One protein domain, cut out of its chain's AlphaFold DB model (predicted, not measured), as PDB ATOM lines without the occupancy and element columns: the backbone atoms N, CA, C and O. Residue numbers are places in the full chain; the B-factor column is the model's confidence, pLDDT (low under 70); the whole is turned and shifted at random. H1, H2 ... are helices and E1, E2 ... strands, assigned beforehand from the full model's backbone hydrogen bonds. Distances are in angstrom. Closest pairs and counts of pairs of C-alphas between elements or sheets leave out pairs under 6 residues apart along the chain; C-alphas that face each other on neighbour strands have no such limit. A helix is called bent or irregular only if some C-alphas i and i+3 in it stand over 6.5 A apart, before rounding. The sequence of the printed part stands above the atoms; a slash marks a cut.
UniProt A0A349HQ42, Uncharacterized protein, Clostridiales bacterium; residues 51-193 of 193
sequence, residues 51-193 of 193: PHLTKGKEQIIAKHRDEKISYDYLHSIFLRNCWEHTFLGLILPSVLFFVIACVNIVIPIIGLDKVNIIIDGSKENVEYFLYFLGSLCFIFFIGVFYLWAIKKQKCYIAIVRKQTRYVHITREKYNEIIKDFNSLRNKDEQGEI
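AT A GLANCE: This is residues 51 to 193 of the 193 residues of an uncharacterized protein of Clostridiales bacterium (UniProt A0A349HQ42). A two-stranded hairpin, E1 and E2, crosses a long helical rod near the middle, where E1 passes close by the end of the arm H2a. The backbone of the rod is the long helix H2, bent but running nearly straight; H3 folds back side by side with its second arm, H2b, while H4 runs beside the first arm, H2a, more loosely, and the short H1 lies towards the same end of the rod as H4. The printed part has 143 residues, with four named helices and two named strands in the order H1, H2, H3, E1, E2, H4; the sheet, E1 - E2, is antiparallel and the class is mostly helix. The whole is extended, with a radius of gyration of the C-alphas of 22.8 A, and spans 75 by 29 by 21 A.

IN THESE COORDINATES: E1 is residues 154 to 160, 17.1 A long, and E2 is residues 163 to 169, 17.8 A long. H2, residues 71 to 111, was assigned as one helix by its hydrogen bonds but is bent: C-alphas 89 and 92 are 6.7 A apart. Its arms are H2a, residues 71 to 89, 25.9 A, beginning at C-alpha 71 (219.950, 166.278, 98.320), and H2b, residues 92 to 111, 28.6 A. H3, residues 123 to 150, measures 38.9 A, with a kink of 26 degrees near residue 144. H4, residues 171 to 189, measures 27.2 A and ends at C-alpha 189 (220.742, 171.151, 89.308). H1, residues 62 to 65, begins at C-alpha 62 (231.245, 164.262, 102.885).

HOW THE PARTS SIT: E1 and E2 form an antiparallel hairpin at 149 degrees; N 156 and O 167 are 3.1 A apart and N 165 and O 158 are 2.9 A apart, both within hydrogen-bond range. H2a and E1 have 18 pairs of C-alphas within 8 A, the closest being Thr 86 and Cys 155 at 4.5 A. H2a and H2b stand at a shallow tilt of 19 degrees. H2b and H3 touch as a helical hairpin, opposite ways at a shallow tilt of 27 degrees; their closest C-alphas, Ala 101 and Gly 134, are 4.0 A apart. H2a touches H4 with residues 71 to 75 alone, opposite ways at a shallow tilt of 18 degrees; the closest C-alphas, Tyr 71 and Arg 185, are 5.8 A apart. H3 and H4 are apart, and H1 touches no helix. Every O i to N i+4 pair is within hydrogen-bond range in H2a, H3 and H4, and 14 of 16 are in H2b; H1 is too short for such a pair.

THE WHOLE: The two C-alphas farthest apart, those of Ser 122 and Gly 191, are 76.0 A apart. The printed part has no cut and ends at residue 193, the chain's last. The link from H2 to H3, 11 residues, is long, and residues 116 to 122 stand free. The mean pLDDT of the printed part is 80.2; residues 51 to 67, 111 to 121 and 191 to 193 are under 70.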
ATOM      1  N   PRO A  51     222.165 163.567 108.643       60.44
ATOM      2  CA  PRO A  51     223.492 164.152 108.711       60.44
ATOM      3  C   PRO A  51     223.986 164.212 110.160       60.44
ATOM      4  O   PRO A  51     223.294 164.720 111.048       60.44
ATOM      5  N   HIS A  52     225.196 163.709 110.416       56.25
ATOM      6  CA  HIS A  52     225.866 163.900 111.701       56.25
ATOM      7  C   HIS A  52     226.355 165.348 111.772       56.25
ATOM      8  O   HIS A  52     227.499 165.661 111.458       56.25
ATOM      9  N   LEU A  53     225.455 166.251 112.155       51.91
ATOM     10  CA  LEU A  53     225.716 167.680 112.326       51.91
ATOM     11  C   LEU A  53     226.519 167.920 113.608       51.91
ATOM     12  O   LEU A  53     226.064 168.582 114.538       51.91
ATOM     13  N   THR A  54     227.706 167.325 113.695       43.56
ATOM     14  CA  THR A  54     228.585 167.479 114.856       43.56
ATOM     15  C   THR A  54     229.663 168.532 114.657       43.56
ATOM     16  O   THR A  54     230.139 169.025 115.672       43.56
ATOM     17  N   LYS A  55     230.031 168.927 113.424       38.09
ATOM     18  CA  LYS A  55     231.014 170.002 113.167       38.09
ATOM     19  C   LYS A  55     231.011 170.463 111.696       38.09
ATOM     20  O   LYS A  55     231.390 169.696 110.822       38.09
ATOM     21  N   GLY A  56     230.670 171.734 111.459       45.38
ATOM     22  CA  GLY A  56     230.966 172.461 110.212       45.38
ATOM     23  C   GLY A  56     230.101 172.128 108.985       45.38
ATOM     24  O   GLY A  56     229.483 171.069 108.900       45.38
ATOM     25  N   LYS A  57     230.091 173.060 108.019       42.78
ATOM     26  CA  LYS A  57     229.400 172.963 106.714       42.78
ATOM     27  C   LYS A  57     229.812 171.729 105.889       42.78
ATOM     28  O   LYS A  57     229.075 171.299 105.011       42.78
ATOM     29  N   GLU A  58     230.961 171.130 106.194       41.97
ATOM     30  CA  GLU A  58     231.587 170.075 105.389       41.97
ATOM     31  C   GLU A  58     231.106 168.646 105.719       41.97
ATOM     32  O   GLU A  58     231.218 167.751 104.882       41.97
ATOM     33  N   GLN A  59     230.502 168.397 106.890       49.81
ATOM     34  CA  GLN A  59     230.124 167.027 107.301       49.81
ATOM     35  C   GLN A  59     228.714 166.586 106.889       49.81
ATOM     36  O   GLN A  59     228.431 165.388 106.906       49.81
ATOM     37  N   ILE A  60     227.841 167.512 106.474       49.38
ATOM     38  CA  ILE A  60     226.535 167.160 105.882       49.38
ATOM     39  C   ILE A  60     226.740 166.408 104.556       49.38
ATOM     40  O   ILE A  60     225.949 165.539 104.197       49.38
ATOM     41  N   ILE A  61     227.837 166.720 103.863       49.94
ATOM     42  CA  ILE A  61     228.069 166.389 102.456       49.94
ATOM     43  C   ILE A  61     229.047 165.212 102.319       49.94
ATOM     44  O   ILE A  61     228.812 164.309 101.520       49.94
ATOM     45  N   ALA A  62     230.111 165.159 103.129       47.78
ATOM     46  CA  ALA A  62     231.245 164.262 102.885       47.78
ATOM     47  C   ALA A  62     230.909 162.757 102.859       47.78
ATOM     48  O   ALA A  62     231.510 162.021 102.087       47.78
ATOM     49  N   LYS A  63     229.945 162.274 103.658       50.91
ATOM     50  CA  LYS A  63     229.643 160.828 103.737       50.91
ATOM     51  C   LYS A  63     228.678 160.328 102.653       50.91
ATOM     52  O   LYS A  63     228.680 159.141 102.345       50.91
ATOM     53  N   HIS A  64     227.846 161.209 102.091       55.16
ATOM     54  CA  HIS A  64     226.828 160.839 101.097       55.16
ATOM     55  C   HIS A  64     227.151 161.320  99.678       55.16
ATOM     56  O   HIS A  64     226.520 160.845  98.735       55.16
ATOM     57  N   ARG A  65     228.170 162.177  99.514       55.09
ATOM     58  CA  ARG A  65     228.716 162.554  98.203       55.09
ATOM     59  C   ARG A  65     229.241 161.336  97.439       55.09
ATOM     60  O   ARG A  65     228.879 161.147  96.283       55.09
ATOM     61  N   ASP A  66     229.970 160.450  98.117       58.78
ATOM     62  CA  ASP A  66     230.479 159.201  97.527       58.78
ATOM     63  C   ASP A  66     229.355 158.235  97.124       58.78
ATOM     64  O   ASP A  66     229.500 157.428  96.207       58.78
ATOM     65  N   GLU A  67     228.203 158.319  97.795       66.94
ATOM     66  CA  GLU A  67     227.053 157.467  97.503       66.94
ATOM     67  C   GLU A  67     226.117 158.059  96.440       66.94
ATOM     68  O   GLU A  67     225.194 157.367  96.024       66.94
ATOM     69  N   LYS A  68     226.338 159.293  95.959       75.94
ATOM     70  CA  LYS A  68     225.464 159.977  94.982       75.94
ATOM     71  C   LYS A  68     223.984 159.960  95.392       75.94
ATOM     72  O   LYS A  68     223.114 159.621  94.593       75.94
ATOM     73  N   ILE A  69     223.682 160.244  96.657       81.56
ATOM     74  CA  ILE A  69     222.293 160.353  97.131       81.56
ATOM     75  C   ILE A  69     221.802 161.785  96.899       81.56
ATOM     76  O   ILE A  69     222.463 162.726  97.327       81.56
ATOM     77  N   SER A  70     220.631 161.939  96.278       81.50
ATOM     78  CA  SER A  70     219.984 163.237  96.046       81.50
ATOM     79  C   SER A  70     219.825 164.041  97.330       81.50
ATOM     80  O   SER A  70     219.335 163.549  98.357       81.50
ATOM     81  N   TYR A  71     220.157 165.327  97.235       79.69
ATOM     82  CA  TYR A  71     219.950 166.278  98.320       79.69
ATOM     83  C   TYR A  71     218.472 166.416  98.685       79.69
ATOM     84  O   TYR A  71     218.161 166.510  99.870       79.69
ATOM     85  N   ASP A  72     217.560 166.331  97.714       82.06
ATOM     86  CA  ASP A  72     216.116 166.332  97.972       82.06
ATOM     87  C   ASP A  72     215.687 165.183  98.880       82.06
ATOM     88  O   ASP A  72     214.904 165.368  99.819       82.06
ATOM     89  N   TYR A  73     216.228 163.987  98.641       84.50
ATOM     90  CA  TYR A  73     215.916 162.846  99.480       84.50
ATOM     91  C   TYR A  73     216.467 163.042 100.895       84.50
ATOM     92  O   TYR A  73     215.710 162.916 101.859       84.50
ATOM     93  N   LEU A  74     217.736 163.436 101.041       83.19
ATOM     94  CA  LEU A  74     218.346 163.705 102.352       83.19
ATOM     95  C   LEU A  74     217.612 164.809 103.124       83.19
ATOM     96  O   LEU A  74     217.348 164.662 104.320       83.19
ATOM     97  N   HIS A  75     217.222 165.879 102.433       85.25
ATOM     98  CA  HIS A  75     216.445 166.976 102.990       85.25
ATOM     99  C   HIS A  75     215.086 166.485 103.508       85.25
ATOM    100  O   HIS A  75     214.716 166.784 104.646       85.25
ATOM    101  N   SER A  76     214.377 165.657 102.733       86.94
ATOM    102  CA  SER A  76     213.094 165.083 103.159       86.94
ATOM    103  C   SER A  76     213.224 164.200 104.410       86.94
ATOM    104  O   SER A  76     212.395 164.284 105.320       86.94
ATOM    105  N   ILE A  77     214.300 163.408 104.506       87.06
ATOM    106  CA  ILE A  77     214.595 162.585 105.686       87.06
ATOM    107  C   ILE A  77     214.894 163.461 106.904       87.06
ATOM    108  O   ILE A  77     214.367 163.199 107.987       87.06
ATOM    109  N   PHE A  78     215.695 164.516 106.738       86.81
ATOM    110  CA  PHE A  78     216.018 165.440 107.823       86.81
ATOM    111  C   PHE A  78     214.773 166.156 108.360       86.81
ATOM    112  O   PHE A  78     214.568 166.201 109.576       86.81
ATOM    113  N   LEU A  79     213.915 166.670 107.471       89.25
ATOM    114  CA  LEU A  79     212.659 167.322 107.844       89.25
ATOM    115  C   LEU A  79     211.744 166.381 108.624       89.25
ATOM    116  O   LEU A  79     211.224 166.757 109.677       89.25
ATOM    117  N   ARG A  80     211.589 165.147 108.136       89.88
ATOM    118  CA  ARG A  80     210.778 164.124 108.793       89.88
ATOM    119  C   ARG A  80     211.321 163.774 110.178       89.88
ATOM    120  O   ARG A  80     210.558 163.787 111.137       89.88
ATOM    121  N   ASN A  81     212.628 163.540 110.294       88.25
ATOM    122  CA  ASN A  81     213.292 163.267 111.570       88.25
ATOM    123  C   ASN A  81     213.063 164.424 112.561       88.25
ATOM    124  O   ASN A  81     212.614 164.201 113.683       88.25
ATOM    125  N   CYS A  82     213.269 165.671 112.121       90.56
ATOM    126  CA  CYS A  82     213.006 166.846 112.950       90.56
ATOM    127  C   CYS A  82     211.547 166.924 113.405       90.56
ATOM    128  O   CYS A  82     211.286 167.237 114.562       90.56
ATOM    129  N   TRP A  83     210.583 166.684 112.517       91.81
ATOM    130  CA  TRP A  83     209.166 166.775 112.867       91.81
ATOM    131  C   TRP A  83     208.758 165.689 113.868       91.81
ATOM    132  O   TRP A  83     208.254 166.014 114.944       91.81
ATOM    133  N   GLU A  84     209.059 164.421 113.563       91.94
ATOM    134  CA  GLU A  84     208.706 163.274 114.409       91.94
ATOM    135  C   GLU A  84     209.326 163.405 115.807       91.94
ATOM    136  O   GLU A  84     208.654 163.212 116.821       91.94
ATOM    137  N   HIS A  85     210.598 163.792 115.892       91.94
ATOM    138  CA  HIS A  85     211.301 163.844 117.171       91.94
ATOM    139  C   HIS A  85     211.114 165.155 117.932       91.94
ATOM    140  O   HIS A  85     211.224 165.147 119.156       91.94
ATOM    141  N   THR A  86     210.738 166.252 117.271       93.38
ATOM    142  CA  THR A  86     210.198 167.430 117.970       93.38
ATOM    143  C   THR A  86     208.867 167.083 118.625       93.38
ATOM    144  O   THR A  86     208.644 167.440 119.780       93.38
ATOM    145  N   PHE A  87     208.001 166.345 117.924       93.88
ATOM    146  CA  PHE A  87     206.751 165.888 118.512       93.88
ATOM    147  C   PHE A  87     207.010 164.984 119.722       93.88
ATOM    148  O   PHE A  87     206.556 165.290 120.816       93.88
ATOM    149  N   LEU A  88     207.810 163.928 119.561       92.75
ATOM    150  CA  LEU A  88     208.079 162.968 120.639       92.75
ATOM    151  C   LEU A  88     208.913 163.537 121.795       92.75
ATOM    152  O   LEU A  88     208.737 163.115 122.932       92.75
ATOM    153  N   GLY A  89     209.849 164.445 121.512       89.94
ATOM    154  CA  GLY A  89     210.809 164.954 122.494       89.94
ATOM    155  C   GLY A  89     210.387 166.244 123.190       89.94
ATOM    156  O   GLY A  89     210.939 166.561 124.239       89.94
ATOM    157  N   LEU A  90     209.437 166.994 122.626       92.75
ATOM    158  CA  LEU A  90     208.989 168.271 123.184       92.75
ATOM    159  C   LEU A  90     207.464 168.336 123.316       92.75
ATOM    160  O   LEU A  90     206.956 168.486 124.422       92.75
ATOM    161  N   ILE A  91     206.725 168.168 122.215       93.19
ATOM    162  CA  ILE A  91     205.267 168.383 122.208       93.19
ATOM    163  C   ILE A  91     204.548 167.349 123.076       93.19
ATOM    164  O   ILE A  91     203.764 167.712 123.951       93.19
ATOM    165  N   LEU A  92     204.822 166.065 122.854       94.19
ATOM    166  CA  LEU A  92     204.183 164.973 123.573       94.19
ATOM    167  C   LEU A  92     204.479 165.042 125.082       94.19
ATOM    168  O   LEU A  92     203.512 165.001 125.839       94.19
ATOM    169  N   PRO A  93     205.735 165.226 125.545       93.00
ATOM    170  CA  PRO A  93     206.018 165.459 126.957       93.00
ATOM    171  C   PRO A  93     205.271 166.664 127.530       93.00
ATOM    172  O   PRO A  93     204.691 166.544 128.605       93.00
ATOM    173  N   SER A  94     205.217 167.798 126.818       93.75
ATOM    174  CA  SER A  94     204.437 168.959 127.263       93.75
ATOM    175  C   SER A  94     202.964 168.606 127.472       93.75
ATOM    176  O   SER A  94     202.419 168.874 128.539       93.75
ATOM    177  N   VAL A  95     202.323 167.971 126.489       95.00
ATOM    178  CA  VAL A  95     200.911 167.576 126.593       95.00
ATOM    179  C   VAL A  95     200.698 166.592 127.745       95.00
ATOM    180  O   VAL A  95     199.769 166.764 128.528       95.00
ATOM    181  N   LEU A  96     201.577 165.597 127.894       96.31
ATOM    182  CA  LEU A  96     201.499 164.604 128.968       96.31
ATOM    183  C   LEU A  96     201.590 165.249 130.351       96.31
ATOM    184  O   LEU A  96     200.723 165.017 131.190       96.31
ATOM    185  N   PHE A  97     202.606 166.083 130.583       95.81
ATOM    186  CA  PHE A  97     202.782 166.756 131.869       95.81
ATOM    187  C   PHE A  97     201.637 167.717 132.180       95.81
ATOM    188  O   PHE A  97     201.223 167.803 133.333       95.81
ATOM    189  N   PHE A  98     201.086 168.387 131.166       95.56
ATOM    190  CA  PHE A  98     199.914 169.233 131.337       95.56
ATOM    191  C   PHE A  98     198.684 168.426 131.765       95.56
ATOM    192  O   PHE A  98     198.047 168.765 132.758       95.56
ATOM    193  N   VAL A  99     198.380 167.323 131.075       96.12
ATOM    194  CA  VAL A  99     197.240 166.460 131.425       96.12
ATOM    195  C   VAL A  99     197.403 165.884 132.829       96.12
ATOM    196  O   VAL A  99     196.458 165.926 133.613       96.12
ATOM    197  N   ILE A 100     198.598 165.403 133.181       94.44
ATOM    198  CA  ILE A 100     198.892 164.894 134.527       94.44
ATOM    199  C   ILE A 100     198.704 166.000 135.573       94.44
ATOM    200  O   ILE A 100     198.106 165.747 136.617       94.44
ATOM    201  N   ALA A 101     199.161 167.225 135.301       94.62
ATOM    202  CA  ALA A 101     198.940 168.356 136.197       94.62
ATOM    203  C   ALA A 101     197.442 168.639 136.390       94.62
ATOM    204  O   ALA A 101     196.981 168.728 137.526       94.62
ATOM    205  N   CYS A 102     196.667 168.694 135.302       92.94
ATOM    206  CA  CYS A 102     195.221 168.898 135.365       92.94
ATOM    207  C   CYS A 102     194.524 167.803 136.172       92.94
ATOM    208  O   CYS A 102     193.728 168.115 137.046       92.94
ATOM    209  N   VAL A 103     194.836 166.530 135.920       91.25
ATOM    210  CA  VAL A 103     194.224 165.400 136.633       91.25
ATOM    211  C   VAL A 103     194.522 165.472 138.131       91.25
ATOM    212  O   VAL A 103     193.605 165.349 138.938       91.25
ATOM    213  N   ASN A 104     195.774 165.740 138.509       89.31
ATOM    214  CA  ASN A 104     196.171 165.829 139.916       89.31
ATOM    215  C   ASN A 104     195.581 167.044 140.647       89.31
ATOM    216  O   ASN A 104     195.474 167.013 141.865       89.31
ATOM    217  N   ILE A 105     195.185 168.096 139.928       86.19
ATOM    218  CA  ILE A 105     194.497 169.260 140.506       86.19
ATOM    219  C   ILE A 105     192.980 169.024 140.563       86.19
ATOM    220  O   ILE A 105     192.335 169.350 141.552       86.19
ATOM    221  N   VAL A 106     192.400 168.436 139.516       85.75
ATOM    222  CA  VAL A 106     190.949 168.242 139.381       85.75
ATOM    223  C   VAL A 106     190.425 167.132 140.294       85.75
ATOM    224  O   VAL A 106     189.333 167.278 140.841       85.75
ATOM    225  N   ILE A 107     191.175 166.038 140.480       82.69
ATOM    226  CA  ILE A 107     190.760 164.915 141.341       82.69
ATOM    227  C   ILE A 107     190.486 165.375 142.786       82.69
ATOM    228  O   ILE A 107     189.397 165.078 143.282       82.69
ATOM    229  N   PRO A 108     191.388 166.122 143.453       79.00
ATOM    230  CA  PRO A 108     191.096 166.700 144.760       79.00
ATOM    231  C   PRO A 108     189.865 167.618 144.769       79.00
ATOM    232  O   PRO A 108     188.987 167.441 145.607       79.00
ATOM    233  N   ILE A 109     189.745 168.523 143.785       78.06
ATOM    234  CA  ILE A 109     188.664 169.528 143.709       78.06
ATOM    235  C   ILE A 109     187.274 168.892 143.556       78.06
ATOM    236  O   ILE A 109     186.311 169.347 144.169       78.06
ATOM    237  N   ILE A 110     187.138 167.858 142.717       76.75
ATOM    238  CA  ILE A 110     185.850 167.169 142.489       76.75
ATOM    239  C   ILE A 110     185.477 166.264 143.679       76.75
ATOM    240  O   ILE A 110     184.313 165.877 143.839       76.75
ATOM    241  N   GLY A 111     186.439 166.011 144.562       65.00
ATOM    242  CA  GLY A 111     186.239 165.396 145.857       65.00
ATOM    243  C   GLY A 111     186.802 163.986 145.895       65.00
ATOM    244  O   GLY A 111     186.174 163.036 145.420       65.00
ATOM    245  N   LEU A 112     187.923 163.846 146.607       64.75
ATOM    246  CA  LEU A 112     188.373 162.581 147.203       64.75
ATOM    247  C   LEU A 112     187.272 161.915 148.057       64.75
ATOM    248  O   LEU A 112     187.330 160.719 148.310       64.75
ATOM    249  N   ASP A 113     186.240 162.661 148.464       58.91
ATOM    250  CA  ASP A 113     185.077 162.148 149.192       58.91
ATOM    251  C   ASP A 113     184.080 161.350 148.339       58.91
ATOM    252  O   ASP A 113     183.345 160.528 148.884       58.91
ATOM    253  N   LYS A 114     184.035 161.567 147.017       61.34
ATOM    254  CA  LYS A 114     183.122 160.842 146.110       61.34
ATOM    255  C   LYS A 114     183.758 159.608 145.481       61.34
ATOM    256  O   LYS A 114     183.051 158.720 145.010       61.34
ATOM    257  N   VAL A 115     185.085 159.567 145.441       57.12
ATOM    258  CA  VAL A 115     185.851 158.473 144.855       57.12
ATOM    259  C   VAL A 115     186.391 157.634 146.009       57.12
ATOM    260  O   VAL A 115     187.237 158.103 146.759       57.12
ATOM    261  N   ASN A 116     185.913 156.394 146.163       53.69
ATOM    262  CA  ASN A 116     186.443 155.418 147.128       53.69
ATOM    263  C   ASN A 116     187.859 154.970 146.717       53.69
ATOM    264  O   ASN A 116     188.081 153.820 146.339       53.69
ATOM    265  N   ILE A 117     188.823 155.888 146.731       59.03
ATOM    266  CA  ILE A 117     190.223 155.543 146.542       59.03
ATOM    267  C   ILE A 117     190.705 155.010 147.888       59.03
ATOM    268  O   ILE A 117     190.740 155.734 148.881       59.03
ATOM    269  N   ILE A 118     191.022 153.718 147.926       55.12
ATOM    270  CA  ILE A 118     191.628 153.065 149.085       55.12
ATOM    271  C   ILE A 118     193.053 153.611 149.181       55.12
ATOM    272  O   ILE A 118     193.944 153.152 148.468       55.12
ATOM    273  N   ILE A 119     193.248 154.650 149.988       59.62
ATOM    274  CA  ILE A 119     194.560 155.250 150.220       59.62
ATOM    275  C   ILE A 119     194.849 155.173 151.710       59.62
ATOM    276  O   ILE A 119     194.066 155.641 152.532       59.62
ATOM    277  N   ASP A 120     195.977 154.552 152.034       56.53
ATOM    278  CA  ASP A 120     196.486 154.411 153.391       56.53
ATOM    279  C   ASP A 120     197.055 155.773 153.841       56.53
ATOM    280  O   ASP A 120     198.156 156.166 153.450       56.53
ATOM    281  N   GLY A 121     196.255 156.566 154.560       65.44
ATOM    282  CA  GLY A 121     196.615 157.919 155.006       65.44
ATOM    283  C   GLY A 121     195.405 158.828 155.256       65.44
ATOM    284  O   GLY A 121     194.276 158.495 154.900       65.44
ATOM    285  N   SER A 122     195.617 159.998 155.875       77.38
ATOM    286  CA  SER A 122     194.550 161.003 155.986       77.38
ATOM    287  C   SER A 122     194.245 161.604 154.608       77.38
ATOM    288  O   SER A 122     195.155 161.874 153.822       77.38
ATOM    289  N   LYS A 123     192.960 161.838 154.311       77.19
ATOM    290  CA  LYS A 123     192.508 162.421 153.034       77.19
ATOM    291  C   LYS A 123     193.205 163.747 152.711       77.19
ATOM    292  O   LYS A 123     193.603 163.962 151.572       77.19
ATOM    293  N   GLU A 124     193.417 164.581 153.726       82.06
ATOM    294  CA  GLU A 124     194.138 165.852 153.606       82.06
ATOM    295  C   GLU A 124     195.578 165.656 153.116       82.06
ATOM    296  O   GLU A 124     196.023 166.338 152.197       82.06
ATOM    297  N   ASN A 125     196.307 164.681 153.670       84.25
ATOM    298  CA  ASN A 125     197.687 164.413 153.256       84.25
ATOM    299  C   ASN A 125     197.761 163.972 151.790       84.25
ATOM    300  O   ASN A 125     198.683 164.360 151.070       84.25
ATOM    301  N   VAL A 126     196.783 163.184 151.339       82.38
ATOM    302  CA  VAL A 126     196.666 162.768 149.936       82.38
ATOM    303  C   VAL A 126     196.406 163.967 149.033       82.38
ATOM    304  O   VAL A 126     197.074 164.124 148.014       82.38
ATOM    305  N   GLU A 127     195.454 164.819 149.399       85.00
ATOM    306  CA  GLU A 127     195.117 166.025 148.648       85.00
ATOM    307  C   GLU A 127     196.331 166.949 148.486       85.00
ATOM    308  O   GLU A 127     196.687 167.317 147.362       85.00
ATOM    309  N   TYR A 128     197.034 167.249 149.582       88.00
ATOM    310  CA  TYR A 128     198.248 168.064 149.535       88.00
ATOM    311  C   TYR A 128     199.336 167.438 148.662       88.00
ATOM    312  O   TYR A 128     199.995 168.142 147.891       88.00
ATOM    313  N   PHE A 129     199.510 166.117 148.736       89.19
ATOM    314  CA  PHE A 129     200.461 165.409 147.889       89.19
ATOM    315  C   PHE A 129     200.102 165.512 146.398       89.19
ATOM    316  O   PHE A 129     200.982 165.767 145.574       89.19
ATOM    317  N   LEU A 130     198.823 165.368 146.038       89.38
ATOM    318  CA  LEU A 130     198.362 165.493 144.653       89.38
ATOM    319  C   LEU A 130     198.534 166.921 144.122       89.38
ATOM    320  O   LEU A 130     199.029 167.090 143.007       89.38
ATOM    321  N   TYR A 131     198.239 167.956 144.915       90.50
ATOM    322  CA  TYR A 131     198.524 169.339 144.516       90.50
ATOM    323  C   TYR A 131     200.015 169.596 144.318       90.50
ATOM    324  O   TYR A 131     200.408 170.247 143.342       90.50
ATOM    325  N   PHE A 132     200.854 169.073 145.212       92.75
ATOM    326  CA  PHE A 132     202.302 169.169 145.074       92.75
ATOM    327  C   PHE A 132     202.775 168.499 143.777       92.75
ATOM    328  O   PHE A 132     203.491 169.118 142.985       92.75
ATOM    329  N   LEU A 133     202.317 167.275 143.504       93.62
ATOM    330  CA  LEU A 133     202.653 166.546 142.282       93.62
ATOM    331  C   LEU A 133     202.146 167.266 141.024       93.62
ATOM    332  O   LEU A 133     202.890 167.412 140.054       93.62
ATOM    333  N   GLY A 134     200.910 167.768 141.051       94.31
ATOM    334  CA  GLY A 134     200.327 168.551 139.964       94.31
ATOM    335  C   GLY A 134     201.133 169.816 139.671       94.31
ATOM    336  O   GLY A 134     201.431 170.102 138.510       94.31
ATOM    337  N   SER A 135     201.578 170.515 140.717       93.88
ATOM    338  CA  SER A 135     202.440 171.697 140.604       93.88
ATOM    339  C   SER A 135     203.798 171.357 139.984       93.88
ATOM    340  O   SER A 135     204.248 172.052 139.072       93.88
ATOM    341  N   LEU A 136     204.430 170.256 140.409       95.69
ATOM    342  CA  LEU A 136     205.678 169.785 139.801       95.69
ATOM    343  C   LEU A 136     205.495 169.483 138.310       95.69
ATOM    344  O   LEU A 136     206.264 169.977 137.483       95.69
ATOM    345  N   CYS A 137     204.461 168.722 137.943       95.25
ATOM    346  CA  CYS A 137     204.157 168.423 136.544       95.25
ATOM    347  C   CYS A 137     203.891 169.695 135.730       95.25
ATOM    348  O   CYS A 137     204.357 169.803 134.596       95.25
ATOM    349  N   PHE A 138     203.214 170.685 136.309       94.44
ATOM    350  CA  PHE A 138     202.965 171.961 135.647       94.44
ATOM    351  C   PHE A 138     204.260 172.744 135.375       94.44
ATOM    352  O   PHE A 138     204.438 173.277 134.279       94.44
ATOM    353  N   ILE A 139     205.211 172.749 136.316       95.69
ATOM    354  CA  ILE A 139     206.538 173.353 136.112       95.69
ATOM    355  C   ILE A 139     207.284 172.651 134.968       95.69
ATOM    356  O   ILE A 139     207.836 173.321 134.090       95.69
ATOM    357  N   PHE A 140     207.266 171.313 134.925       93.88
ATOM    358  CA  PHE A 140     207.857 170.557 133.814       93.88
ATOM    359  C   PHE A 140     207.191 170.888 132.477       93.88
ATOM    360  O   PHE A 140     207.892 171.121 131.488       93.88
ATOM    361  N   PHE A 141     205.857 170.965 132.447       95.06
ATOM    362  CA  PHE A 141     205.112 171.397 131.270       95.06
ATOM    363  C   PHE A 141     205.591 172.766 130.787       95.06
ATOM    364  O   PHE A 141     205.965 172.877 129.619       95.06
ATOM    365  N   ILE A 142     205.646 173.772 131.667       95.50
ATOM    366  CA  ILE A 142     206.101 175.125 131.318       95.50
ATOM    367  C   ILE A 142     207.519 175.087 130.753       95.50
ATOM    368  O   ILE A 142     207.776 175.707 129.722       95.50
ATOM    369  N   GLY A 143     208.436 174.351 131.387       93.19
ATOM    370  CA  GLY A 143     209.824 174.252 130.938       93.19
ATOM    371  C   GLY A 143     209.943 173.688 129.520       93.19
ATOM    372  O   GLY A 143     210.578 174.291 128.652       93.19
ATOM    373  N   VAL A 144     209.286 172.559 129.249       91.25
ATOM    374  CA  VAL A 144     209.316 171.928 127.919       91.25
ATOM    375  C   VAL A 144     208.552 172.772 126.890       91.25
ATOM    376  O   VAL A 144     209.031 172.981 125.772       91.25
ATOM    377  N   PHE A 145     207.402 173.330 127.278       92.56
ATOM    378  CA  PHE A 145     206.593 174.198 126.427       92.56
ATOM    379  C   PHE A 145     207.348 175.476 126.060       92.56
ATOM    380  O   PHE A 145     207.300 175.906 124.914       92.56
ATOM    381  N   TYR A 146     208.115 176.056 126.981       92.94
ATOM    382  CA  TYR A 146     208.974 177.204 126.708       92.94
ATOM    383  C   TYR A 146     210.022 176.895 125.633       92.94
ATOM    384  O   TYR A 146     210.200 177.679 124.693       92.94
ATOM    385  N   LEU A 147     210.692 175.741 125.726       89.75
ATOM    386  CA  LEU A 147     211.664 175.315 124.713       89.75
ATOM    387  C   LEU A 147     211.008 175.178 123.334       89.75
ATOM    388  O   LEU A 147     211.565 175.627 122.327       89.75
ATOM    389  N   TRP A 148     209.810 174.600 123.292       90.38
ATOM    390  CA  TRP A 148     209.072 174.376 122.056       90.38
ATOM    391  C   TRP A 148     208.427 175.643 121.475       90.38
ATOM    392  O   TRP A 148     208.669 175.974 120.319       90.38
ATOM    393  N   ALA A 149     207.621 176.367 122.246       86.38
ATOM    394  CA  ALA A 149     206.805 177.480 121.768       86.38
ATOM    395  C   ALA A 149     207.587 178.799 121.693       86.38
ATOM    396  O   ALA A 149     207.509 179.510 120.686       86.38
ATOM    397  N   ILE A 150     208.377 179.114 122.727       87.69
ATOM    398  CA  ILE A 150     209.102 180.391 122.817       87.69
ATOM    399  C   ILE A 150     210.442 180.301 122.101       87.69
ATOM    400  O   ILE A 150     210.699 181.041 121.152       87.69
ATOM    401  N   LYS A 151     211.299 179.359 122.509       87.50
ATOM    402  CA  LYS A 151     212.614 179.182 121.876       87.50
ATOM    403  C   LYS A 151     212.525 178.538 120.495       87.50
ATOM    404  O   LYS A 151     213.524 178.545 119.771       87.50
ATOM    405  N   LYS A 152     211.350 178.015 120.113       90.31
ATOM    406  CA  LYS A 152     211.109 177.361 118.817       90.31
ATOM    407  C   LYS A 152     212.169 176.303 118.522       90.31
ATOM    408  O   LYS A 152     212.594 176.148 117.374       90.31
ATOM    409  N   GLN A 153     212.634 175.625 119.575       91.00
ATOM    410  CA  GLN A 153     213.589 174.544 119.431       91.00
ATOM    411  C   GLN A 153     212.921 173.387 118.708       91.00
ATOM    412  O   GLN A 153     211.739 173.096 118.892       91.00
ATOM    413  N   LYS A 154     213.718 172.720 117.888       90.69
ATOM    414  CA  LYS A 154     213.360 171.443 117.293       90.69
ATOM    415  C   LYS A 154     214.271 170.374 117.857       90.69
ATOM    416  O   LYS A 154     215.338 170.669 118.395       90.69
ATOM    417  N   CYS A 155     213.844 169.134 117.732       90.00
ATOM    418  CA  CYS A 155     214.613 167.984 118.152       90.00
ATOM    419  C   CYS A 155     214.694 166.987 117.002       90.00
ATOM    420  O   CYS A 155     213.718 166.776 116.287       90.00
ATOM    421  N   TYR A 156     215.864 166.393 116.820       89.19
ATOM    422  CA  TYR A 156     216.098 165.320 115.863       89.19
ATOM    423  C   TYR A 156     216.968 164.257 116.527       89.19
ATOM    424  O   TYR A 156     217.659 164.537 117.510       89.19
ATOM    425  N   ILE A 157     216.941 163.026 116.026       85.88
ATOM    426  CA  ILE A 157     217.839 161.981 116.517       85.88
ATOM    427  C   ILE A 157     219.037 161.844 115.585       85.88
ATOM    428  O   ILE A 157     218.882 161.711 114.371       85.88
ATOM    429  N   ALA A 158     220.228 161.794 116.182       83.12
ATOM    430  CA  ALA A 158     221.485 161.526 115.493       83.12
ATOM    431  C   ALA A 158     222.306 160.458 116.230       83.12
ATOM    432  O   ALA A 158     222.111 160.205 117.422       83.12
ATOM    433  N   ILE A 159     223.271 159.853 115.533       77.19
ATOM    434  CA  ILE A 159     224.302 159.032 116.176       77.19
ATOM    435  C   ILE A 159     225.453 159.950 116.592       77.19
ATOM    436  O   ILE A 159     226.164 160.489 115.752       77.19
ATOM    437  N   VAL A 160     225.655 160.108 117.896       72.69
ATOM    438  CA  VAL A 160     226.744 160.886 118.491       72.69
ATOM    439  C   VAL A 160     227.611 159.932 119.302       72.69
ATOM    440  O   VAL A 160     227.113 159.248 120.193       72.69
ATOM    441  N   ARG A 161     228.914 159.852 118.990       72.62
ATOM    442  CA  ARG A 161     229.865 158.931 119.654       72.62
ATOM    443  C   ARG A 161     229.342 157.481 119.722       72.62
ATOM    444  O   ARG A 161     229.359 156.857 120.777       72.62
ATOM    445  N   LYS A 162     228.851 156.959 118.588       73.69
ATOM    446  CA  LYS A 162     228.253 155.610 118.432       73.69
ATOM    447  C   LYS A 162     226.934 155.371 119.187       73.69
ATOM    448  O   LYS A 162     226.412 154.263 119.138       73.69
ATOM    449  N   GLN A 163     226.362 156.385 119.834       77.69
ATOM    450  CA  GLN A 163     225.084 156.277 120.537       77.69
ATOM    451  C   GLN A 163     224.002 157.109 119.858       77.69
ATOM    452  O   GLN A 163     224.250 158.217 119.396       77.69
ATOM    453  N   THR A 164     222.785 156.577 119.829       83.00
ATOM    454  CA  THR A 164     221.612 157.292 119.320       83.00
ATOM    455  C   THR A 164     221.149 158.294 120.377       83.00
ATOM    456  O   THR A 164     220.848 157.886 121.497       83.00
ATOM    457  N   ARG A 165     221.117 159.591 120.053       83.12
ATOM    458  CA  ARG A 165     220.759 160.662 120.997       83.12
ATOM    459  C   ARG A 165     219.788 161.658 120.373       83.12
ATOM    460  O   ARG A 165     219.895 161.955 119.185       83.12
ATOM    461  N   TYR A 166     218.889 162.185 121.200       86.31
ATOM    462  CA  TYR A 166     218.102 163.372 120.882       86.31
ATOM    463  C   TYR A 166     219.012 164.598 120.900       86.31
ATOM    464  O   TYR A 166     219.761 164.814 121.855       86.31
ATOM    465  N   VAL A 167     218.967 165.379 119.830       86.06
ATOM    466  CA  VAL A 167     219.755 166.591 119.658       86.06
ATOM    467  C   VAL A 167     218.794 167.755 119.480       86.06
ATOM    468  O   VAL A 167     218.021 167.806 118.523       86.06
ATOM    469  N   HIS A 168     218.860 168.696 120.416       88.19
ATOM    470  CA  HIS A 168     218.106 169.937 120.342       88.19
ATOM    471  C   HIS A 168     218.805 170.902 119.390       88.19
ATOM    472  O   HIS A 168     220.020 171.096 119.458       88.19
ATOM    473  N   ILE A 169     218.026 171.525 118.515       88.81
ATOM    474  CA  ILE A 169     218.489 172.544 117.577       88.81
ATOM    475  C   ILE A 169     217.667 173.807 117.748       88.81
ATOM    476  O   ILE A 169     216.440 173.776 117.872       88.81
ATOM    477  N   THR A 170     218.358 174.941 117.755       90.12
ATOM    478  CA  THR A 170     217.709 176.249 117.744       90.12
ATOM    479  C   THR A 170     217.038 176.485 116.396       90.12
ATOM    480  O   THR A 170     217.425 175.911 115.373       90.12
ATOM    481  N   ARG A 171     216.038 177.369 116.375       88.88
ATOM    482  CA  ARG A 171     215.370 177.771 115.132       88.88
ATOM    483  C   ARG A 171     216.349 178.339 114.103       88.88
ATOM    484  O   ARG A 171     216.218 178.050 112.919       88.88
ATOM    485  N   GLU A 172     217.321 179.125 114.557       88.62
ATOM    486  CA  GLU A 172     218.372 179.696 113.709       88.62
ATOM    487  C   GLU A 172     219.205 178.598 113.055       88.62
ATOM    488  O   GLU A 172     219.317 178.576 111.830       88.62
ATOM    489  N   LYS A 173     219.695 177.634 113.847       85.94
ATOM    490  CA  LYS A 173     220.512 176.543 113.314       85.94
ATOM    491  C   LYS A 173     219.719 175.640 112.377       85.94
ATOM    492  O   LYS A 173     220.231 175.231 111.342       85.94
ATOM    493  N   TYR A 174     218.457 175.367 112.709       88.62
ATOM    494  CA  TYR A 174     217.546 174.669 111.809       88.62
ATOM    495  C   TYR A 174     217.429 175.400 110.465       88.62
ATOM    496  O   TYR A 174     217.631 174.788 109.424       88.62
ATOM    497  N   ASN A 175     217.155 176.708 110.472       89.56
ATOM    498  CA  ASN A 175     217.021 177.491 109.241       89.56
ATOM    499  C   ASN A 175     218.324 177.539 108.431       89.56
ATOM    500  O   ASN A 175     218.265 177.519 107.205       89.56
ATOM    501  N   GLU A 176     219.479 177.603 109.095       86.69
ATOM    502  CA  GLU A 176     220.793 177.521 108.447       86.69
ATOM    503  C   GLU A 176     220.944 176.195 107.689       86.69
ATOM    504  O   GLU A 176     221.235 176.206 106.499       86.69
ATOM    505  N   ILE A 177     220.622 175.067 108.330       83.56
ATOM    506  CA  ILE A 177     220.695 173.739 107.703       83.56
ATOM    507  C   ILE A 177     219.755 173.637 106.494       83.56
ATOM    508  O   ILE A 177     220.137 173.100 105.457       83.56
ATOM    509  N   ILE A 178     218.531 174.165 106.595       86.94
ATOM    510  CA  ILE A 178     217.593 174.179 105.460       86.94
ATOM    511  C   ILE A 178     218.142 175.018 104.298       86.94
ATOM    512  O   ILE A 178     218.025 174.618 103.140       86.94
ATOM    513  N   LYS A 179     218.766 176.168 104.585       86.12
ATOM    514  CA  LYS A 179     219.421 176.985 103.553       86.12
ATOM    515  C   LYS A 179     220.580 176.241 102.897       86.12
ATOM    516  O   LYS A 179     220.705 176.311 101.678       86.12
ATOM    517  N   ASP A 180     221.376 175.515 103.677       83.31
ATOM    518  CA  ASP A 180     222.478 174.707 103.155       83.31
ATOM    519  C   ASP A 180     221.958 173.611 102.209       83.31
ATOM    520  O   ASP A 180     222.470 173.479 101.100       83.31
ATOM    521  N   PHE A 181     220.885 172.896 102.577       82.25
ATOM    522  CA  PHE A 181     220.242 171.917 101.688       82.25
ATOM    523  C   PHE A 181     219.753 172.539 100.375       82.25
ATOM    524  O   PHE A 181     220.016 171.991  99.306       82.25
ATOM    525  N   ASN A 182     219.085 173.694 100.437       83.12
ATOM    526  CA  ASN A 182     218.591 174.378  99.238       83.12
ATOM    527  C   ASN A 182     219.734 174.868  98.337       83.12
ATOM    528  O   ASN A 182     219.643 174.767  97.118       83.12
ATOM    529  N   SER A 183     220.812 175.383  98.931       82.81
ATOM    530  CA  SER A 183     222.004 175.817  98.196       82.81
ATOM    531  C   SER A 183     222.660 174.647  97.461       82.81
ATOM    532  O   SER A 183     222.970 174.755  96.279       82.81
ATOM    533  N   LEU A 184     222.818 173.506  98.138       78.75
ATOM    534  CA  LEU A 184     223.396 172.300  97.541       78.75
ATOM    535  C   LEU A 184     222.530 171.737  96.418       78.75
ATOM    536  O   LEU A 184     223.065 171.362  95.382       78.75
ATOM    537  N   ARG A 185     221.206 171.735  96.594       75.94
ATOM    538  CA  ARG A 185     220.271 171.328  95.544       75.94
ATOM    539  C   ARG A 185     220.422 172.178  94.284       75.94
ATOM    540  O   ARG A 185     220.547 171.627  93.200       75.94
ATOM    541  N   ASN A 186     220.466 173.502  94.428       80.50
ATOM    542  CA  ASN A 186     220.597 174.396  93.277       80.50
ATOM    543  C   ASN A 186     221.912 174.162  92.515       80.50
ATOM    544  O   ASN A 186     221.934 174.231  91.292       80.50
ATOM    545  N   LYS A 187     223.001 173.861  93.229       77.38
ATOM    546  CA  LYS A 187     224.295 173.547  92.608       77.38
ATOM    547  C   LYS A 187     224.302 172.199  91.882       77.38
ATOM    548  O   LYS A 187     224.920 172.091  90.830       77.38
ATOM    549  N   ASP A 188     223.613 171.197  92.429       71.56
ATOM    550  CA  ASP A 188     223.419 169.880  91.801       71.56
ATOM    551  C   ASP A 188     222.607 170.014  90.496       71.56
ATOM    552  O   ASP A 188     223.000 169.494  89.455       71.56
ATOM    553  N   GLU A 189     221.540 170.822  90.505       75.69
ATOM    554  CA  GLU A 189     220.742 171.151  89.308       75.69
ATOM    555  C   GLU A 189     221.547 171.906  88.234       75.69
ATOM    556  O   GLU A 189     221.293 171.749  87.040       75.69
ATOM    557  N   GLN A 190     222.526 172.714  88.650       75.56
ATOM    558  CA  GLN A 190     223.422 173.466  87.764       75.56
ATOM    559  C   GLN A 190     224.640 172.651  87.291       75.56
ATOM    560  O   GLN A 190     225.404 173.135  86.457       75.56
ATOM    561  N   GLY A 191     224.824 171.421  87.787       69.75
ATOM    562  CA  GLY A 191     225.962 170.563  87.447       69.75
ATOM    563  C   GLY A 191     227.305 171.040  88.015       69.75
ATOM    564  O   GLY A 191     228.355 170.682  87.483       69.75
ATOM    565  N   GLU A 192     227.293 171.863  89.069       61.22
ATOM    566  CA  GLU A 192     228.507 172.428  89.678       61.22
ATOM    567  C   GLU A 192     229.207 171.475  90.667       61.22
ATOM    568  O   GLU A 192     230.331 171.756  91.099       61.22
ATOM    569  N   ILE A 193     228.559 170.373  91.068       56.72
ATOM    570  CA  ILE A 193     229.050 169.421  92.084       56.72
ATOM    571  C   ILE A 193     228.614 167.981  91.853       56.72
ATOM    572  O   ILE A 193     227.676 167.748  91.068       56.72
TER     573      ILE A 193